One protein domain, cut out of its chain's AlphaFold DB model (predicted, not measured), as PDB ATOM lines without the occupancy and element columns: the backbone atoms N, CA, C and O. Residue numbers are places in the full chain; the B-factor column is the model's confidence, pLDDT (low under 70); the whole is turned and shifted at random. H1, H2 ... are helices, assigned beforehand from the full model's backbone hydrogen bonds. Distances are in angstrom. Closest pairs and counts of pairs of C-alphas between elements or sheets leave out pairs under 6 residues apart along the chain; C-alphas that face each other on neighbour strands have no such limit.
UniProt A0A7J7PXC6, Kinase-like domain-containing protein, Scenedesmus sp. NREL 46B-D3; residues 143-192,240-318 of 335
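This is residues 143 to 192 and 240 to 318 of the 335 residues of the protein "Kinase-like domain-containing protein" of Scenedesmus sp. NREL 46B-D3 (UniProt A0A7J7PXC6). A flat slab of helices has H3 in its middle, with H6 packed on it and running nearly back along it. At one end H5 and H4 cross steeply, with the short H1 and H2 packed on H5; at the other end H7 and H8 make an L-shaped corner along the rim. The printed part has 129 residues with eight named helices, H1 to H8 in chain order, and no named strand; the class is all helix. It is compact, with a radius of gyration of the C-alphas of 15.4 A, and spans 42 by 36 by 19 A.

H1 is residues 144 to 147, beginning at C-alpha 144 (542.177, 220.028, 858.356), and H2 is residues 150 to 153. H3, residues 161 to 176, is 22.7 A long. H4, residues 180 to 192, is 19.1 A long, and its last C-alpha, 192, is at (517.380, 216.278, 856.324). H5, residues 241 to 253, is 18.6 A long. H6, residues 266 to 275, is 14.2 A long. H7, residues 286 to 298, is 18.9 A long. H8, residues 300 to 315, is 22.5 A long and ends at C-alpha 315 (533.333, 225.454, 829.819).

H1 touches residues 165 to 170 of H3, the closest C-alphas being those of Tyr 147 and Ala 166, 4.6 A apart. H1 also touches residues 245 to 249 of H5, with C-alphas 145 and 249 closest at 6.2 A. H2 touches residues 249 to 253 of H5, with C-alphas 150 and 253 closest at 4.5 A. H3 and H6 touch, closest at the C-alphas of Gly 168 and Cys 275, 4.8 A apart; they run opposite ways at a shallow tilt of 32 degrees, only just short of steep. H3 and H5 are apart. H4 touches residues 244 to 248 of H5, about perpendicular at 79 degrees, with C-alphas 184 and 248 closest at 6.0 A. H7 is close to H3 but not clearly touching, with C-alphas 164 and 286 closest at 6.3 A. H7 and H8 only just touch, with 3 pairs of C-alphas within 8 A, and only at the corner; C-alphas 296 and 302 are closest at 6.7 A, and the lines stand about perpendicular at 88 degrees. Every O i to N i+4 pair is within hydrogen-bond range in H3, H5, H6 and H8; H4 and H7 each have 8 of 9, and H1 and H2 are too short for such a pair.

The two C-alphas farthest apart, those of Arg 192 and Gln 298, are 45.4 A apart. Residues 193 to 239 are not printed, and C-alphas 192 and 240 are 15.9 A apart across this cut. The link from H5 to H6, residues 254 to 265, is long. The mean pLDDT of the printed part is 84.5; residue 143 and residues 178 to 192, 241 to 242 and 314 to 318 are under 70.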
ATOM      1  N   TYR A 143     540.043 223.565 858.813       69.19
ATOM      2  CA  TYR A 143     539.710 222.888 857.550       69.19
ATOM      3  C   TYR A 143     540.459 221.558 857.383       69.19
ATOM      4  O   TYR A 143     540.041 220.720 856.589       69.19
ATOM      5  N   SER A 144     541.500 221.315 858.184       80.56
ATOM      6  CA  SER A 144     542.177 220.028 858.356       80.56
ATOM      7  C   SER A 144     541.211 218.864 858.604       80.56
ATOM      8  O   SER A 144     541.496 217.741 858.202       80.56
ATOM      9  N   LEU A 145     540.036 219.114 859.199       84.38
ATOM     10  CA  LEU A 145     539.003 218.089 859.385       84.38
ATOM     11  C   LEU A 145     538.407 217.561 858.070       84.38
ATOM     12  O   LEU A 145     537.891 216.448 858.060       84.38
ATOM     13  N   LEU A 146     538.473 218.324 856.972       86.38
ATOM     14  CA  LEU A 146     538.015 217.868 855.652       86.38
ATOM     15  C   LEU A 146     538.910 216.766 855.079       86.38
ATOM     16  O   LEU A 146     538.428 215.899 854.355       86.38
ATOM     17  N   TYR A 147     540.191 216.800 855.434       90.50
ATOM     18  CA  TYR A 147     541.225 215.893 854.941       90.50
ATOM     19  C   TYR A 147     541.561 214.788 855.949       90.50
ATOM     20  O   TYR A 147     542.354 213.899 855.660       90.50
ATOM     21  N   ALA A 148     540.967 214.834 857.143       91.44
ATOM     22  CA  ALA A 148     541.268 213.912 858.223       91.44
ATOM     23  C   ALA A 148     540.726 212.500 857.948       91.44
ATOM     24  O   ALA A 148     539.545 212.305 857.656       91.44
ATOM     25  N   ALA A 149     541.598 211.510 858.126       93.56
ATOM     26  CA  ALA A 149     541.263 210.098 858.006       93.56
ATOM     27  C   ALA A 149     540.247 209.641 859.080       93.56
ATOM     28  O   ALA A 149     540.246 210.171 860.200       93.56
ATOM     29  N   PRO A 150     539.392 208.642 858.793       93.00
ATOM     30  CA  PRO A 150     538.333 208.202 859.707       93.00
ATOM     31  C   PRO A 150     538.855 207.712 861.066       93.00
ATOM     32  O   PRO A 150     538.215 207.934 862.096       93.00
ATOM     33  N   GLU A 151     540.031 207.089 861.107       90.25
ATOM     34  CA  GLU A 151     540.682 206.627 862.330       90.25
ATOM     35  C   GLU A 151     541.189 207.791 863.194       90.25
ATOM     36  O   GLU A 151     541.100 207.724 864.421       90.25
ATOM     37  N   LEU A 152     541.627 208.891 862.568       89.25
ATOM     38  CA  LEU A 152     542.028 210.113 863.264       89.25
ATOM     39  C   LEU A 152     540.799 210.807 863.870       89.25
ATOM     40  O   LEU A 152     540.818 211.209 865.032       89.25
ATOM     41  N   LEU A 153     539.701 210.866 863.110       86.00
ATOM     42  CA  LEU A 153     538.412 211.409 863.558       86.00
ATOM     43  C   LEU A 153     537.783 210.584 864.690       86.00
ATOM     44  O   LEU A 153     537.119 211.135 865.568       86.00
ATOM     45  N   SER A 154     538.021 209.272 864.694       82.06
ATOM     46  CA  SER A 154     537.535 208.342 865.721       82.06
ATOM     47  C   SER A 154     538.445 208.264 866.955       82.06
ATOM     48  O   SER A 154     538.142 207.523 867.889       82.06
ATOM     49  N   GLY A 155     539.565 208.999 866.978       80.88
ATOM     50  CA  GLY A 155     540.527 208.987 868.085       80.88
ATOM     51  C   GLY A 155     541.325 207.684 868.215       80.88
ATOM     52  O   GLY A 155     541.835 207.382 869.296       80.88
ATOM     53  N   GLN A 156     541.426 206.896 867.142       82.06
ATOM     54  CA  GLN A 156     542.286 205.716 867.095       82.06
ATOM     55  C   GLN A 156     543.763 206.127 866.969       82.06
ATOM     56  O   GLN A 156     544.099 207.305 866.839       82.06
ATOM     57  N   ARG A 157     544.682 205.153 867.023       84.31
ATOM     58  CA  ARG A 157     546.115 205.436 866.860       84.31
ATOM     59  C   ARG A 157     546.402 205.849 865.408       84.31
ATOM     60  O   ARG A 157     546.183 205.025 864.522       84.31
ATOM     61  N   PRO A 158     546.924 207.064 865.160       87.50
ATOM     62  CA  PRO A 158     547.312 207.468 863.819       87.50
ATOM     63  C   PRO A 158     548.528 206.665 863.349       87.50
ATOM     64  O   PRO A 158     549.385 206.263 864.141       87.50
ATOM     65  N   THR A 159     548.588 206.446 862.044       93.38
ATOM     66  CA  THR A 159     549.704 205.814 861.331       93.38
ATOM     67  C   THR A 159     550.083 206.710 860.156       93.38
ATOM     68  O   THR A 159     549.323 207.613 859.828       93.38
ATOM     69  N   GLU A 160     551.187 206.434 859.466       92.25
ATOM     70  CA  GLU A 160     551.567 207.110 858.205       92.25
ATOM     71  C   GLU A 160     550.459 207.101 857.128       92.25
ATOM     72  O   GLU A 160     550.455 207.890 856.191       92.25
ATOM     73  N   LYS A 161     549.471 206.210 857.262       96.56
ATOM     74  CA  LYS A 161     548.349 206.078 856.332       96.56
ATOM     75  C   LYS A 161     547.309 207.190 856.470       96.56
ATOM     76  O   LYS A 161     546.467 207.312 855.578       96.56
ATOM     77  N   VAL A 162     547.347 207.992 857.542       94.44
ATOM     78  CA  VAL A 162     546.475 209.175 857.670       94.44
ATOM     79  C   VAL A 162     546.804 210.217 856.599       94.44
ATOM     80  O   VAL A 162     545.892 210.851 856.073       94.44
ATOM     81  N   ASP A 163     548.077 210.322 856.210       95.62
ATOM     82  CA  ASP A 163     548.537 211.268 855.192       95.62
ATOM     83  C   ASP A 163     548.171 210.791 853.782       95.62
ATOM     84  O   ASP A 163     547.749 211.586 852.947       95.62
ATOM     85  N   VAL A 164     548.208 209.474 853.532       97.75
ATOM     86  CA  VAL A 164     547.727 208.878 852.267       97.75
ATOM     87  C   VAL A 164     546.237 209.164 852.054       97.75
ATOM     88  O   VAL A 164     545.808 209.473 850.941       97.75
ATOM     89  N   PHE A 165     545.444 209.113 853.129       96.62
ATOM     90  CA  PHE A 165     544.032 209.486 853.078       96.62
ATOM     91  C   PHE A 165     543.857 210.961 852.708       96.62
ATOM     92  O   PHE A 165     543.114 211.274 851.776       96.62
ATOM     93  N   ALA A 166     544.563 211.856 853.407       95.56
ATOM     94  CA  ALA A 166     544.519 213.290 853.137       95.56
ATOM     95  C   ALA A 166     544.932 213.604 851.690       95.56
ATOM     96  O   ALA A 166     544.269 214.396 851.018       95.56
ATOM     97  N   PHE A 167     545.957 212.920 851.176       96.31
ATOM     98  CA  PHE A 167     546.395 213.030 849.789       96.31
ATOM     99  C   PHE A 167     545.308 212.612 848.790       96.31
ATOM    100  O   PHE A 167     545.073 213.317 847.814       96.31
ATOM    101  N   GLY A 168     544.598 211.505 849.034       96.00
ATOM    102  CA  GLY A 168     543.484 211.081 848.175       96.00
ATOM    103  C   GLY A 168     542.361 212.120 848.110       96.00
ATOM    104  O   GLY A 168     541.843 212.416 847.033       96.00
ATOM    105  N   VAL A 169     542.032 212.723 849.254       93.75
ATOM    106  CA  VAL A 169     541.046 213.808 849.351       93.75
ATOM    107  C   VAL A 169     541.515 215.059 848.588       93.75
ATOM    108  O   VAL A 169     540.732 215.642 847.838       93.75
ATOM    109  N   LEU A 170     542.792 215.438 848.715       92.81
ATOM    110  CA  LEU A 170     543.397 216.541 847.955       92.81
ATOM    111  C   LEU A 170     543.387 216.275 846.446       92.81
ATOM    112  O   LEU A 170     543.032 217.155 845.667       92.81
ATOM    113  N   LEU A 171     543.737 215.057 846.029       92.12
ATOM    114  CA  LEU A 171     543.749 214.661 844.624       92.12
ATOM    115  C   LEU A 171     542.338 214.708 844.019       92.12
ATOM    116  O   LEU A 171     542.163 215.177 842.894       92.12
ATOM    117  N   TYR A 172     541.320 214.290 844.778       91.31
ATOM    118  CA  TYR A 172     539.919 214.447 844.389       91.31
ATOM    119  C   TYR A 172     539.534 215.919 844.197       91.31
ATOM    120  O   TYR A 172     538.911 216.256 843.189       91.31
ATOM    121  N   GLU A 173     539.896 216.793 845.139       89.50
ATOM    122  CA  GLU A 173     539.576 218.225 845.075       89.50
ATOM    123  C   GLU A 173     540.262 218.910 843.886       89.50
ATOM    124  O   GLU A 173     539.614 219.642 843.133       89.50
ATOM    125  N   LEU A 174     541.543 218.600 843.663       87.94
ATOM    126  CA  LEU A 174     542.332 219.126 842.553       87.94
ATOM    127  C   LEU A 174     541.702 218.781 841.199       87.94
ATOM    128  O   LEU A 174     541.570 219.646 840.330       87.94
ATOM    129  N   LEU A 175     541.294 217.523 841.023       86.00
ATOM    130  CA  LEU A 175     540.798 217.026 839.741       86.00
ATOM    131  C   LEU A 175     539.317 217.327 839.521       86.00
ATOM    132  O   LEU A 175     538.910 217.564 838.392       86.00
ATOM    133  N   SER A 176     538.517 217.402 840.581       81.50
ATOM    134  CA  SER A 176     537.107 217.797 840.469       81.50
ATOM    135  C   SER A 176     536.927 219.320 840.362       81.50
ATOM    136  O   SER A 176     535.815 219.777 840.102       81.50
ATOM    137  N   ARG A 177     537.994 220.109 840.591       75.38
ATOM    138  CA  ARG A 177     538.019 221.591 840.601       75.38
ATOM    139  C   ARG A 177     536.911 222.236 841.445       75.38
ATOM    140  O   ARG A 177     536.484 223.361 841.190       75.38
ATOM    141  N   GLY A 178     536.451 221.525 842.471       69.19
ATOM    142  CA  GLY A 178     535.357 221.941 843.335       69.19
ATOM    143  C   GLY A 178     535.715 221.712 844.791       69.19
ATOM    144  O   GLY A 178     536.057 220.594 845.170       69.19
ATOM    145  N   LEU A 179     535.579 222.759 845.610       65.12
ATOM    146  CA  LEU A 179     535.820 222.670 847.049       65.12
ATOM    147  C   LEU A 179     534.932 221.576 847.656       65.12
ATOM    148  O   LEU A 179     533.715 221.537 847.424       65.12
ATOM    149  N   LEU A 180     535.513 220.712 848.487       69.06
ATOM    150  CA  LEU A 180     534.764 219.658 849.178       69.06
ATOM    151  C   LEU A 180     533.609 220.217 850.008       69.06
ATOM    152  O   LEU A 180     532.541 219.611 850.065       69.06
ATOM    153  N   ILE A 181     533.761 221.424 850.559       63.91
ATOM    154  CA  ILE A 181     532.716 222.095 851.339       63.91
ATOM    155  C   ILE A 181     531.415 222.313 850.543       63.91
ATOM    156  O   ILE A 181     530.323 222.225 851.110       63.91
ATOM    157  N   SER A 182     531.513 222.501 849.223       61.16
ATOM    158  CA  SER A 182     530.358 222.611 848.323       61.16
ATOM    159  C   SER A 182     529.611 221.279 848.204       61.16
ATOM    160  O   SER A 182     528.379 221.252 848.214       61.16
ATOM    161  N   HIS A 183     530.341 220.160 848.177       60.97
ATOM    162  CA  HIS A 183     529.763 218.813 848.187       60.97
ATOM    163  C   HIS A 183     529.114 218.494 849.545       60.97
ATOM    164  O   HIS A 183     528.049 217.875 849.597       60.97
ATOM    165  N   CYS A 184     529.707 218.963 850.650       61.06
ATOM    166  CA  CYS A 184     529.154 218.815 851.999       61.06
ATOM    167  C   CYS A 184     527.788 219.495 852.134       61.06
ATOM    168  O   CYS A 184     526.854 218.905 852.679       61.06
ATOM    169  N   ALA A 185     527.658 220.728 851.636       60.78
ATOM    170  CA  ALA A 185     526.405 221.476 851.689       60.78
ATOM    171  C   ALA A 185     525.268 220.742 850.952       60.78
ATOM    172  O   ALA A 185     524.153 220.661 851.476       60.78
ATOM    173  N   ALA A 186     525.566 220.143 849.794       62.00
ATOM    174  CA  ALA A 186     524.617 219.323 849.043       62.00
ATOM    175  C   ALA A 186     524.221 218.044 849.810       62.00
ATOM    176  O   ALA A 186     523.036 217.794 850.037       62.00
ATOM    177  N   ALA A 187     525.200 217.281 850.308       60.41
ATOM    178  CA  ALA A 187     524.958 216.026 851.026       60.41
ATOM    179  C   ALA A 187     524.172 216.211 852.343       60.41
ATOM    180  O   ALA A 187     523.314 215.395 852.699       60.41
ATOM    181  N   VAL A 188     524.419 217.306 853.074       60.25
ATOM    182  CA  VAL A 188     523.693 217.634 854.316       60.25
ATOM    183  C   VAL A 188     522.244 218.056 854.036       60.25
ATOM    184  O   VAL A 188     521.357 217.778 854.853       60.25
ATOM    185  N   GLY A 189     521.977 218.689 852.887       57.88
ATOM    186  CA  GLY A 189     520.623 219.027 852.433       57.88
ATOM    187  C   GLY A 189     519.752 217.787 852.194       57.88
ATOM    188  O   GLY A 189     518.603 217.737 852.646       57.88
ATOM    189  N   ASP A 190     520.323 216.745 851.588       56.94
ATOM    190  CA  ASP A 190     519.615 215.498 851.273       56.94
ATOM    191  C   ASP A 190     519.287 214.649 852.513       56.94
ATOM    192  O   ASP A 190     518.199 214.066 852.617       56.94
ATOM    193  N   ASN A 191     520.178 214.618 853.509       52.12
ATOM    194  CA  ASN A 191     519.966 213.846 854.740       52.12
ATOM    195  C   ASN A 191     518.815 214.387 855.616       52.12
ATOM    196  O   ASN A 191     518.105 213.601 856.255       52.12
ATOM    197  N   ARG A 192     518.553 215.707 855.621       52.69
ATOM    198  CA  ARG A 192     517.380 216.278 856.324       52.69
ATOM    199  C   ARG A 192     516.060 215.829 855.703       52.69
ATOM    200  O   ARG A 192     515.119 215.509 856.432       52.69
ATOM    201  N   PRO A 240     526.125 227.284 860.200       71.00
ATOM    202  CA  PRO A 240     527.422 227.903 860.419       71.00
ATOM    203  C   PRO A 240     528.513 226.993 859.852       71.00
ATOM    204  O   PRO A 240     528.473 225.780 860.061       71.00
ATOM    205  N   GLU A 241     529.473 227.568 859.137       69.19
ATOM    206  CA  GLU A 241     530.548 226.855 858.435       69.19
ATOM    207  C   GLU A 241     531.221 225.770 859.297       69.19
ATOM    208  O   GLU A 241     531.409 224.638 858.860       69.19
ATOM    209  N   GLN A 242     531.459 226.062 860.576       67.62
ATOM    210  CA  GLN A 242     532.013 225.108 861.545       67.62
ATOM    211  C   GLN A 242     531.140 223.857 861.737       67.62
ATOM    212  O   GLN A 242     531.649 222.740 861.818       67.62
ATOM    213  N   GLN A 243     529.818 224.023 861.783       75.81
ATOM    214  CA  GLN A 243     528.886 222.906 861.909       75.81
ATOM    215  C   GLN A 243     528.881 222.050 860.639       75.81
ATOM    216  O   GLN A 243     528.701 220.837 860.734       75.81
ATOM    217  N   LEU A 244     529.103 222.645 859.460       76.94
ATOM    218  CA  LEU A 244     529.242 221.897 858.206       76.94
ATOM    219  C   LEU A 244     530.498 221.024 858.212       76.94
ATOM    220  O   LEU A 244     530.391 219.841 857.900       76.94
ATOM    221  N   LEU A 245     531.645 221.570 858.631       77.81
ATOM    222  CA  LEU A 245     532.908 220.827 858.734       77.81
ATOM    223  C   LEU A 245     532.781 219.621 859.675       77.81
ATOM    224  O   LEU A 245     533.130 218.502 859.305       77.81
ATOM    225  N   LEU A 246     532.210 219.828 860.865       80.06
ATOM    226  CA  LEU A 246     531.990 218.753 861.836       80.06
ATOM    227  C   LEU A 246     530.998 217.705 861.325       80.06
ATOM    228  O   LEU A 246     531.218 216.509 861.498       80.06
ATOM    229  N   THR A 247     529.915 218.143 860.679       82.38
ATOM    230  CA  THR A 247     528.925 217.223 860.101       82.38
ATOM    231  C   THR A 247     529.557 216.393 858.986       82.38
ATOM    232  O   THR A 247     529.334 215.188 858.921       82.38
ATOM    233  N   TYR A 248     530.384 217.004 858.137       83.25
ATOM    234  CA  TYR A 248     531.116 216.285 857.102       83.25
ATOM    235  C   TYR A 248     532.089 215.264 857.684       83.25
ATOM    236  O   TYR A 248     532.030 214.097 857.301       83.25
ATOM    237  N   ALA A 249     532.910 215.660 858.659       85.19
ATOM    238  CA  ALA A 249     533.827 214.753 859.340       85.19
ATOM    239  C   ALA A 249     533.085 213.537 859.929       85.19
ATOM    240  O   ALA A 249     533.512 212.397 859.758       85.19
ATOM    241  N   GLN A 250     531.917 213.750 860.544       84.25
ATOM    242  CA  GLN A 250     531.071 212.658 861.039       84.25
ATOM    243  C   GLN A 250     530.575 211.732 859.922       84.25
ATOM    244  O   GLN A 250     530.574 210.515 860.096       84.25
ATOM    245  N   MET A 251     530.167 212.275 858.773       85.44
ATOM    246  CA  MET A 251     529.765 211.456 857.628       85.44
ATOM    247  C   MET A 251     530.941 210.628 857.093       85.44
ATOM    248  O   MET A 251     530.765 209.441 856.825       85.44
ATOM    249  N   VAL A 252     532.133 211.221 856.968       88.50
ATOM    250  CA  VAL A 252     533.354 210.539 856.499       88.50
ATOM    251  C   VAL A 252     533.754 209.405 857.440       88.50
ATOM    252  O   VAL A 252     534.054 208.304 856.968       88.50
ATOM    253  N   ALA A 253     533.688 209.643 858.755       86.44
ATOM    254  CA  ALA A 253     533.876 208.613 859.775       86.44
ATOM    255  C   ALA A 253     532.819 207.495 859.668       86.44
ATOM    256  O   ALA A 253     533.124 206.332 859.909       86.44
ATOM    257  N   GLY A 254     531.599 207.831 859.240       84.31
ATOM    258  CA  GLY A 254     530.529 206.883 858.913       84.31
ATOM    259  C   GLY A 254     530.639 206.217 857.535       84.31
ATOM    260  O   GLY A 254     529.710 205.518 857.137       84.31
ATOM    261  N   GLY A 255     531.731 206.432 856.794       88.94
ATOM    262  CA  GLY A 255     531.987 205.798 855.496       88.94
ATOM    263  C   GLY A 255     531.499 206.580 854.273       88.94
ATOM    264  O   GLY A 255     531.617 206.089 853.154       88.94
ATOM    265  N   TYR A 256     530.982 207.799 854.440       89.75
ATOM    266  CA  TYR A 256     530.641 208.649 853.298       89.75
ATOM    267  C   TYR A 256     531.892 209.018 852.494       89.75
ATOM    268  O   TYR A 256     532.907 209.429 853.063       89.75
ATOM    269  N   ARG A 257     531.793 208.938 851.166       91.38
ATOM    270  CA  ARG A 257     532.770 209.469 850.213       91.38
ATOM    271  C   ARG A 257     532.024 210.231 849.110       91.38
ATOM    272  O   ARG A 257     530.955 209.765 848.702       91.38
ATOM    273  N   PRO A 258     532.524 211.389 848.648       88.38
ATOM    274  CA  PRO A 258     531.927 212.100 847.522       88.38
ATOM    275  C   PRO A 258     531.890 211.235 846.248       88.38
ATOM    276  O   PRO A 258     532.839 210.490 845.996       88.38
ATOM    277  N   PRO A 259     530.817 211.311 845.441       88.00
ATOM    278  CA  PRO A 259     530.758 210.615 844.163       88.00
ATOM    279  C   PRO A 259     531.634 211.313 843.118       88.00
ATOM    280  O   PRO A 259     531.654 212.539 843.040       88.00
ATOM    281  N   PHE A 260     532.294 210.533 842.264       87.88
ATOM    282  CA  PHE A 260     533.022 211.081 841.122       87.88
ATOM    283  C   PHE A 260     532.057 211.686 840.084       87.88
ATOM    284  O   PHE A 260     530.980 211.123 839.849       87.88
ATOM    285  N   PRO A 261     532.424 212.804 839.431       83.88
ATOM    286  CA  PRO A 261     531.660 213.354 838.315       83.88
ATOM    287  C   PRO A 261     531.534 212.382 837.133       83.88
ATOM    288  O   PRO A 261     532.313 211.438 836.979       83.88
ATOM    289  N   ALA A 262     530.567 212.640 836.251       80.00
ATOM    290  CA  ALA A 262     530.456 211.896 835.000       80.00
ATOM    291  C   ALA A 262     531.730 212.071 834.154       80.00
ATOM    292  O   ALA A 262     532.313 213.153 834.122       80.00
ATOM    293  N   HIS A 263     532.133 211.005 833.457       82.50
ATOM    294  CA  HIS A 263     533.331 210.969 832.603       82.50
ATOM    295  C   HIS A 263     534.670 211.139 833.341       82.50
ATOM    296  O   HIS A 263     535.691 211.374 832.698       82.50
ATOM    297  N   PHE A 264     534.696 210.980 834.668       85.44
ATOM    298  CA  PHE A 264     535.947 210.943 835.420       85.44
ATOM    299  C   PHE A 264     536.786 209.712 835.009       85.44
ATOM    300  O   PHE A 264     536.243 208.601 834.981       85.44
ATOM    301  N   PRO A 265     538.085 209.858 834.681       90.00
ATOM    302  CA  PRO A 265     538.909 208.738 834.231       90.00
ATOM    303  C   PRO A 265     539.014 207.626 835.282       90.00
ATOM    304  O   PRO A 265     539.458 207.861 836.407       90.00
ATOM    305  N   ALA A 266     538.652 206.397 834.902       91.25
ATOM    306  CA  ALA A 266     538.619 205.251 835.817       91.25
ATOM    307  C   ALA A 266     539.958 204.976 836.535       91.25
ATOM    308  O   ALA A 266     539.930 204.857 837.758       91.25
ATOM    309  N   PRO A 267     541.134 204.995 835.862       92.75
ATOM    310  CA  PRO A 267     542.413 204.756 836.545       92.75
ATOM    311  C   PRO A 267     542.675 205.736 837.695       92.75
ATOM    312  O   PRO A 267     543.269 205.387 838.713       92.75
ATOM    313  N   VAL A 268     542.197 206.971 837.539       91.81
ATOM    314  CA  VAL A 268     542.344 208.034 838.531       91.81
ATOM    315  C   VAL A 268     541.360 207.852 839.681       91.81
ATOM    316  O   VAL A 268     541.746 207.988 840.843       91.81
ATOM    317  N   ALA A 269     540.108 207.500 839.372       93.50
ATOM    318  CA  ALA A 269     539.104 207.188 840.386       93.50
ATOM    319  C   ALA A 269     539.547 206.020 841.271       93.50
ATOM    320  O   ALA A 269     539.367 206.081 842.487       93.50
ATOM    321  N   ASP A 270     540.156 204.992 840.683       95.62
ATOM    322  CA  ASP A 270     540.633 203.809 841.399       95.62
ATOM    323  C   ASP A 270     541.759 204.161 842.381       95.62
ATOM    324  O   ASP A 270     541.708 203.758 843.547       95.62
ATOM    325  N   LEU A 271     542.734 204.984 841.965       96.31
ATOM    326  CA  LEU A 271     543.797 205.441 842.865       96.31
ATOM    327  C   LEU A 271     543.230 206.267 844.019       96.31
ATOM    328  O   LEU A 271     543.514 205.955 845.174       96.31
ATOM    329  N   ILE A 272     542.393 207.271 843.734       96.25
ATOM    330  CA  ILE A 272     541.743 208.089 844.773       96.25
ATOM    331  C   ILE A 272     540.961 207.184 845.734       96.25
ATOM    332  O   ILE A 272     541.086 207.320 846.953       96.25
ATOM    333  N   SER A 273     540.227 206.210 845.184       96.44
ATOM    334  CA  SER A 273     539.453 205.222 845.938       96.44
ATOM    335  C   SER A 273     540.301 204.386 846.883       96.44
ATOM    336  O   SER A 273     539.919 204.191 848.036       96.44
ATOM    337  N   SER A 274     541.473 203.952 846.429       97.44
ATOM    338  CA  SER A 274     542.424 203.233 847.274       97.44
ATOM    339  C   SER A 274     543.053 204.134 848.347       97.44
ATOM    340  O   SER A 274     543.203 203.713 849.492       97.44
ATOM    341  N   CYS A 275     543.359 205.398 848.030       97.81
ATOM    342  CA  CYS A 275     543.988 206.334 848.961       97.81
ATOM    343  C   CYS A 275     543.079 206.687 850.147       97.81
ATOM    344  O   CYS A 275     543.550 206.733 851.280       97.81
ATOM    345  N   TRP A 276     541.775 206.888 849.922       96.25
ATOM    346  CA  TRP A 276     540.817 207.248 850.980       96.25
ATOM    347  C   TRP A 276     539.996 206.062 851.527       96.25
ATOM    348  O   TRP A 276     538.877 206.243 852.037       96.25
ATOM    349  N   ALA A 277     540.533 204.840 851.418       97.00
ATOM    350  CA  ALA A 277     539.918 203.632 851.965       97.00
ATOM    351  C   ALA A 277     539.644 203.770 853.474       97.00
ATOM    352  O   ALA A 277     540.358 204.480 854.195       97.00
ATOM    353  N   ALA A 278     538.577 203.123 853.954       94.19
ATOM    354  CA  ALA A 278     538.187 203.198 855.361       94.19
ATOM    355  C   ALA A 278     539.296 202.637 856.257       94.19
ATOM    356  O   ALA A 278     539.742 203.317 857.181       94.19
ATOM    357  N   GLU A 279     539.800 201.455 855.913       95.25
ATOM    358  CA  GLU A 279     540.838 200.786 856.675       95.25
ATOM    359  C   GLU A 279     542.246 201.262 856.265       95.25
ATOM    360  O   GLU A 279     542.582 201.263 855.079       95.25
ATOM    361  N   PRO A 280     543.125 201.628 857.221       95.88
ATOM    362  CA  PRO A 280     544.461 202.152 856.912       95.88
ATOM    363  C   PRO A 280     545.346 201.213 856.084       95.88
ATOM    364  O   PRO A 280     546.176 201.668 855.301       95.88
ATOM    365  N   HIS A 281     545.191 199.901 856.265       95.75
ATOM    366  CA  HIS A 281     546.028 198.892 855.618       95.75
ATOM    367  C   HIS A 281     545.632 198.613 854.161       95.75
ATOM    368  O   HIS A 281     546.462 198.122 853.403       95.75
ATOM    369  N   GLU A 282     544.402 198.947 853.767       96.69
ATOM    370  CA  GLU A 282     543.942 198.862 852.375       96.69
ATOM    371  C   GLU A 282     544.518 199.994 851.518       96.69
ATOM    372  O   GLU A 282     544.577 199.890 850.293       96.69
ATOM    373  N   ARG A 283     544.972 201.075 852.162       97.94
ATOM    374  CA  ARG A 283     545.570 202.216 851.474       97.94
ATOM    375  C   ARG A 283     546.962 201.841 850.954       97.94
ATOM    376  O   ARG A 283     547.741 201.228 851.701       97.94
ATOM    377  N   PRO A 284     547.338 202.258 849.735       97.88
ATOM    378  CA  PRO A 284     548.682 202.045 849.197       97.88
ATOM    379  C   PRO A 284     549.748 202.727 850.064       97.88
ATOM    380  O   PRO A 284     549.451 203.564 850.926       97.88
ATOM    381  N   ARG A 285     551.019 202.343 849.924       97.44
ATOM    382  CA  ARG A 285     552.107 203.149 850.504       97.44
ATOM    383  C   ARG A 285     552.268 204.409 849.663       97.44
ATOM    384  O   ARG A 285     552.006 204.381 848.464       97.44
ATOM    385  N   MET A 286     552.741 205.496 850.264       96.94
ATOM    386  CA  MET A 286     552.948 206.734 849.508       96.94
ATOM    387  C   MET A 286     553.964 206.548 848.366       96.94
ATOM    388  O   MET A 286     553.804 207.135 847.302       96.94
ATOM    389  N   SER A 287     554.937 205.645 848.535       96.62
ATOM    390  CA  SER A 287     555.848 205.211 847.468       96.62
ATOM    391  C   SER A 287     555.117 204.623 846.256       96.62
ATOM    392  O   SER A 287     555.483 204.908 845.120       96.62
ATOM    393  N   ASP A 288     554.071 203.827 846.490       97.25
ATOM    394  CA  ASP A 288     553.289 203.185 845.429       97.25
ATOM    395  C   ASP A 288     552.422 204.226 844.711       97.25
ATOM    396  O   ASP A 288     552.312 204.216 843.486       97.25
ATOM    397  N   VAL A 289     551.859 205.172 845.474       97.00
ATOM    398  CA  VAL A 289     551.127 206.325 844.932       97.00
ATOM    399  C   VAL A 289     552.040 207.155 844.031       97.00
ATOM    400  O   VAL A 289     551.669 207.456 842.900       97.00
ATOM    401  N   LEU A 290     553.248 207.487 844.491       95.62
ATOM    402  CA  LEU A 290     554.215 208.257 843.711       95.62
ATOM    403  C   LEU A 290     554.611 207.530 842.420       95.62
ATOM    404  O   LEU A 290     554.587 208.140 841.351       95.62
ATOM    405  N   ALA A 291     554.918 206.233 842.500       95.50
ATOM    406  CA  ALA A 291     555.249 205.423 841.331       95.50
ATOM    407  C   ALA A 291     554.103 205.413 840.303       95.50
ATOM    408  O   ALA A 291     554.343 205.553 839.103       95.50
ATOM    409  N   GLN A 292     552.854 205.319 840.768       95.69
ATOM    410  CA  GLN A 292     551.677 205.377 839.905       95.69
ATOM    411  C   GLN A 292     551.532 206.746 839.221       95.69
ATOM    412  O   GLN A 292     551.309 206.810 838.012       95.69
ATOM    413  N   LEU A 293     551.705 207.844 839.962       93.56
ATOM    414  CA  LEU A 293     551.638 209.203 839.409       93.56
ATOM    415  C   LEU A 293     552.754 209.466 838.387       93.56
ATOM    416  O   LEU A 293     552.519 210.092 837.355       93.56
ATOM    417  N   GLN A 294     553.961 208.954 838.638       94.31
ATOM    418  CA  GLN A 294     555.080 209.023 837.696       94.31
ATOM    419  C   GLN A 294     554.831 208.200 836.428       94.31
ATOM    420  O   GLN A 294     555.237 208.609 835.343       94.31
ATOM    421  N   ALA A 295     554.156 207.054 836.538       93.31
ATOM    422  CA  ALA A 295     553.749 206.284 835.369       93.31
ATOM    423  C   ALA A 295     552.710 207.052 834.534       93.31
ATOM    424  O   ALA A 295     552.810 207.104 833.310       93.31
ATOM    425  N   TRP A 296     551.750 207.709 835.188       92.62
ATOM    426  CA  TRP A 296     550.726 208.508 834.512       92.62
ATOM    427  C   TRP A 296     551.267 209.740 833.809       92.62
ATOM    428  O   TRP A 296     550.793 210.058 832.725       92.62
ATOM    429  N   SER A 297     552.278 210.409 834.368       90.12
ATOM    430  CA  SER A 297     552.890 211.565 833.700       90.12
ATOM    431  C   SER A 297     553.547 211.198 832.361       90.12
ATOM    432  O   SER A 297     553.711 212.055 831.494       90.12
ATOM    433  N   GLN A 298     553.878 209.920 832.157       92.56
ATOM    434  CA  GLN A 298     554.408 209.390 830.898       92.56
ATOM    435  C   GLN A 298     553.305 208.850 829.969       92.56
ATOM    436  O   GLN A 298     553.532 208.701 828.762       92.56
ATOM    437  N   ASP A 299     552.108 208.583 830.497       92.88
ATOM    438  CA  ASP A 299     550.960 208.097 829.737       92.88
ATOM    439  C   ASP A 299     550.218 209.249 829.046       92.88
ATOM    440  O   ASP A 299     549.307 209.884 829.580       92.88
ATOM    441  N   LYS A 300     550.584 209.483 827.784       90.94
ATOM    442  CA  LYS A 300     549.976 210.527 826.948       90.94
ATOM    443  C   LYS A 300     548.470 210.347 826.735       90.94
ATOM    444  O   LYS A 300     547.790 211.341 826.493       90.94
ATOM    445  N   GLN A 301     547.953 209.115 826.763       91.75
ATOM    446  CA  GLN A 301     546.520 208.874 826.569       91.75
ATOM    447  C   GLN A 301     545.747 209.320 827.805       91.75
ATOM    448  O   GLN A 301     544.796 210.091 827.688       91.75
ATOM    449  N   LEU A 302     546.197 208.901 828.989       88.69
ATOM    450  CA  LEU A 302     545.559 209.285 830.244       88.69
ATOM    451  C   LEU A 302     545.627 210.799 830.478       88.69
ATOM    452  O   LEU A 302     544.615 211.401 830.839       88.69
ATOM    453  N   VAL A 303     546.785 211.415 830.223       89.25
ATOM    454  CA  VAL A 303     546.957 212.872 830.332       89.25
ATOM    455  C   VAL A 303     546.016 213.604 829.371       89.25
ATOM    456  O   VAL A 303     545.294 214.499 829.800       89.25
ATOM    457  N   GLY A 304     545.913 213.169 828.110       88.38
ATOM    458  CA  GLY A 304     544.985 213.775 827.148       88.38
ATOM    459  C   GLY A 304     543.507 213.638 827.544       88.38
ATOM    460  O   GLY A 304     542.720 214.573 827.357       88.38
ATOM    461  N   CYS A 305     543.115 212.503 828.134       87.88
ATOM    462  CA  CYS A 305     541.772 212.320 828.689       87.88
ATOM    463  C   CYS A 305     541.507 213.261 829.872       87.88
ATOM    464  O   CYS A 305     540.431 213.855 829.947       87.88
ATOM    465  N   LEU A 306     542.475 213.414 830.781       86.38
ATOM    466  CA  LEU A 306     542.384 214.331 831.919       86.38
ATOM    467  C   LEU A 306     542.291 215.793 831.472       86.38
ATOM    468  O   LEU A 306     541.441 216.523 831.977       86.38
ATOM    469  N   ASP A 307     543.097 216.203 830.493       87.12
ATOM    470  CA  ASP A 307     543.052 217.553 829.927       87.12
ATOM    471  C   ASP A 307     541.678 217.852 829.321       87.12
ATOM    472  O   ASP A 307     541.084 218.895 829.595       87.12
ATOM    473  N   SER A 308     541.129 216.903 828.557       87.25
ATOM    474  CA  SER A 308     539.795 217.026 827.956       87.25
ATOM    475  C   SER A 308     538.698 217.130 829.020       87.25
ATOM    476  O   SER A 308     537.803 217.970 828.919       87.25
ATOM    477  N   TYR A 309     538.787 216.312 830.072       85.06
ATOM    478  CA  TYR A 309     537.869 216.348 831.209       85.06
ATOM    479  C   TYR A 309     537.904 217.708 831.929       85.06
ATOM    480  O   TYR A 309     536.863 218.324 832.163       85.06
ATOM    481  N   LEU A 310     539.098 218.221 832.225       83.19
ATOM    482  CA  LEU A 310     539.276 219.490 832.935       83.19
ATOM    483  C   LEU A 310     538.920 220.711 832.083       83.19
ATOM    484  O   LEU A 310     538.434 221.706 832.630       83.19
ATOM    485  N   ALA A 311     539.134 220.645 830.768       83.50
ATOM    486  CA  ALA A 311     538.654 221.649 829.824       83.50
ATOM    487  C   ALA A 311     537.118 221.682 829.799       83.50
ATOM    488  O   ALA A 311     536.524 222.753 829.920       83.50
ATOM    489  N   GLY A 312     536.471 220.511 829.766       79.19
ATOM    490  CA  GLY A 312     535.012 220.401 829.842       79.19
ATOM    491  C   GLY A 312     534.420 220.987 831.129       79.19
ATOM    492  O   GLY A 312     533.353 221.596 831.098       79.19
ATOM    493  N   LEU A 313     535.123 220.879 832.262       73.25
ATOM    494  CA  LEU A 313     534.710 221.522 833.516       73.25
ATOM    495  C   LEU A 313     534.828 223.056 833.484       73.25
ATOM    496  O   LEU A 313     534.027 223.737 834.127       73.25
ATOM    497  N   ALA A 314     535.800 223.606 832.751       66.44
ATOM    498  CA  ALA A 314     535.972 225.054 832.615       66.44
ATOM    499  C   ALA A 314     534.854 225.686 831.763       66.44
ATOM    500  O   ALA A 314     534.332 226.742 832.127       66.44
ATOM    501  N   ASP A 315     534.422 225.002 830.699       59.44
ATOM    502  CA  ASP A 315     533.333 225.454 829.819       59.44
ATOM    503  C   ASP A 315     531.947 225.410 830.489       59.44
ATOM    504  O   ASP A 315     531.054 226.181 830.134       59.44
ATOM    505  N   LEU A 316     531.764 224.575 831.519       55.12
ATOM    506  CA  LEU A 316     530.532 224.521 832.320       55.12
ATOM    507  C   LEU A 316     530.428 225.632 833.385       55.12
ATOM    508  O   LEU A 316     529.463 225.663 834.154       55.12
ATOM    509  N   GLY A 317     531.366 226.586 833.411       49.19
ATOM    510  CA  GLY A 317     531.206 227.837 834.152       49.19
ATOM    511  C   GLY A 317     531.478 227.755 835.655       49.19
ATOM    512  O   GLY A 317     530.865 228.502 836.419       49.19
ATOM    513  N   TYR A 318     532.435 226.930 836.092       46.66
ATOM    514  CA  TYR A 318     533.034 227.024 837.435       46.66
ATOM    515  C   TYR A 318     533.999 228.230 837.526       46.66
ATOM    516  O   TYR A 318     535.187 228.109 837.807       46.66
TER     517      TYR A 318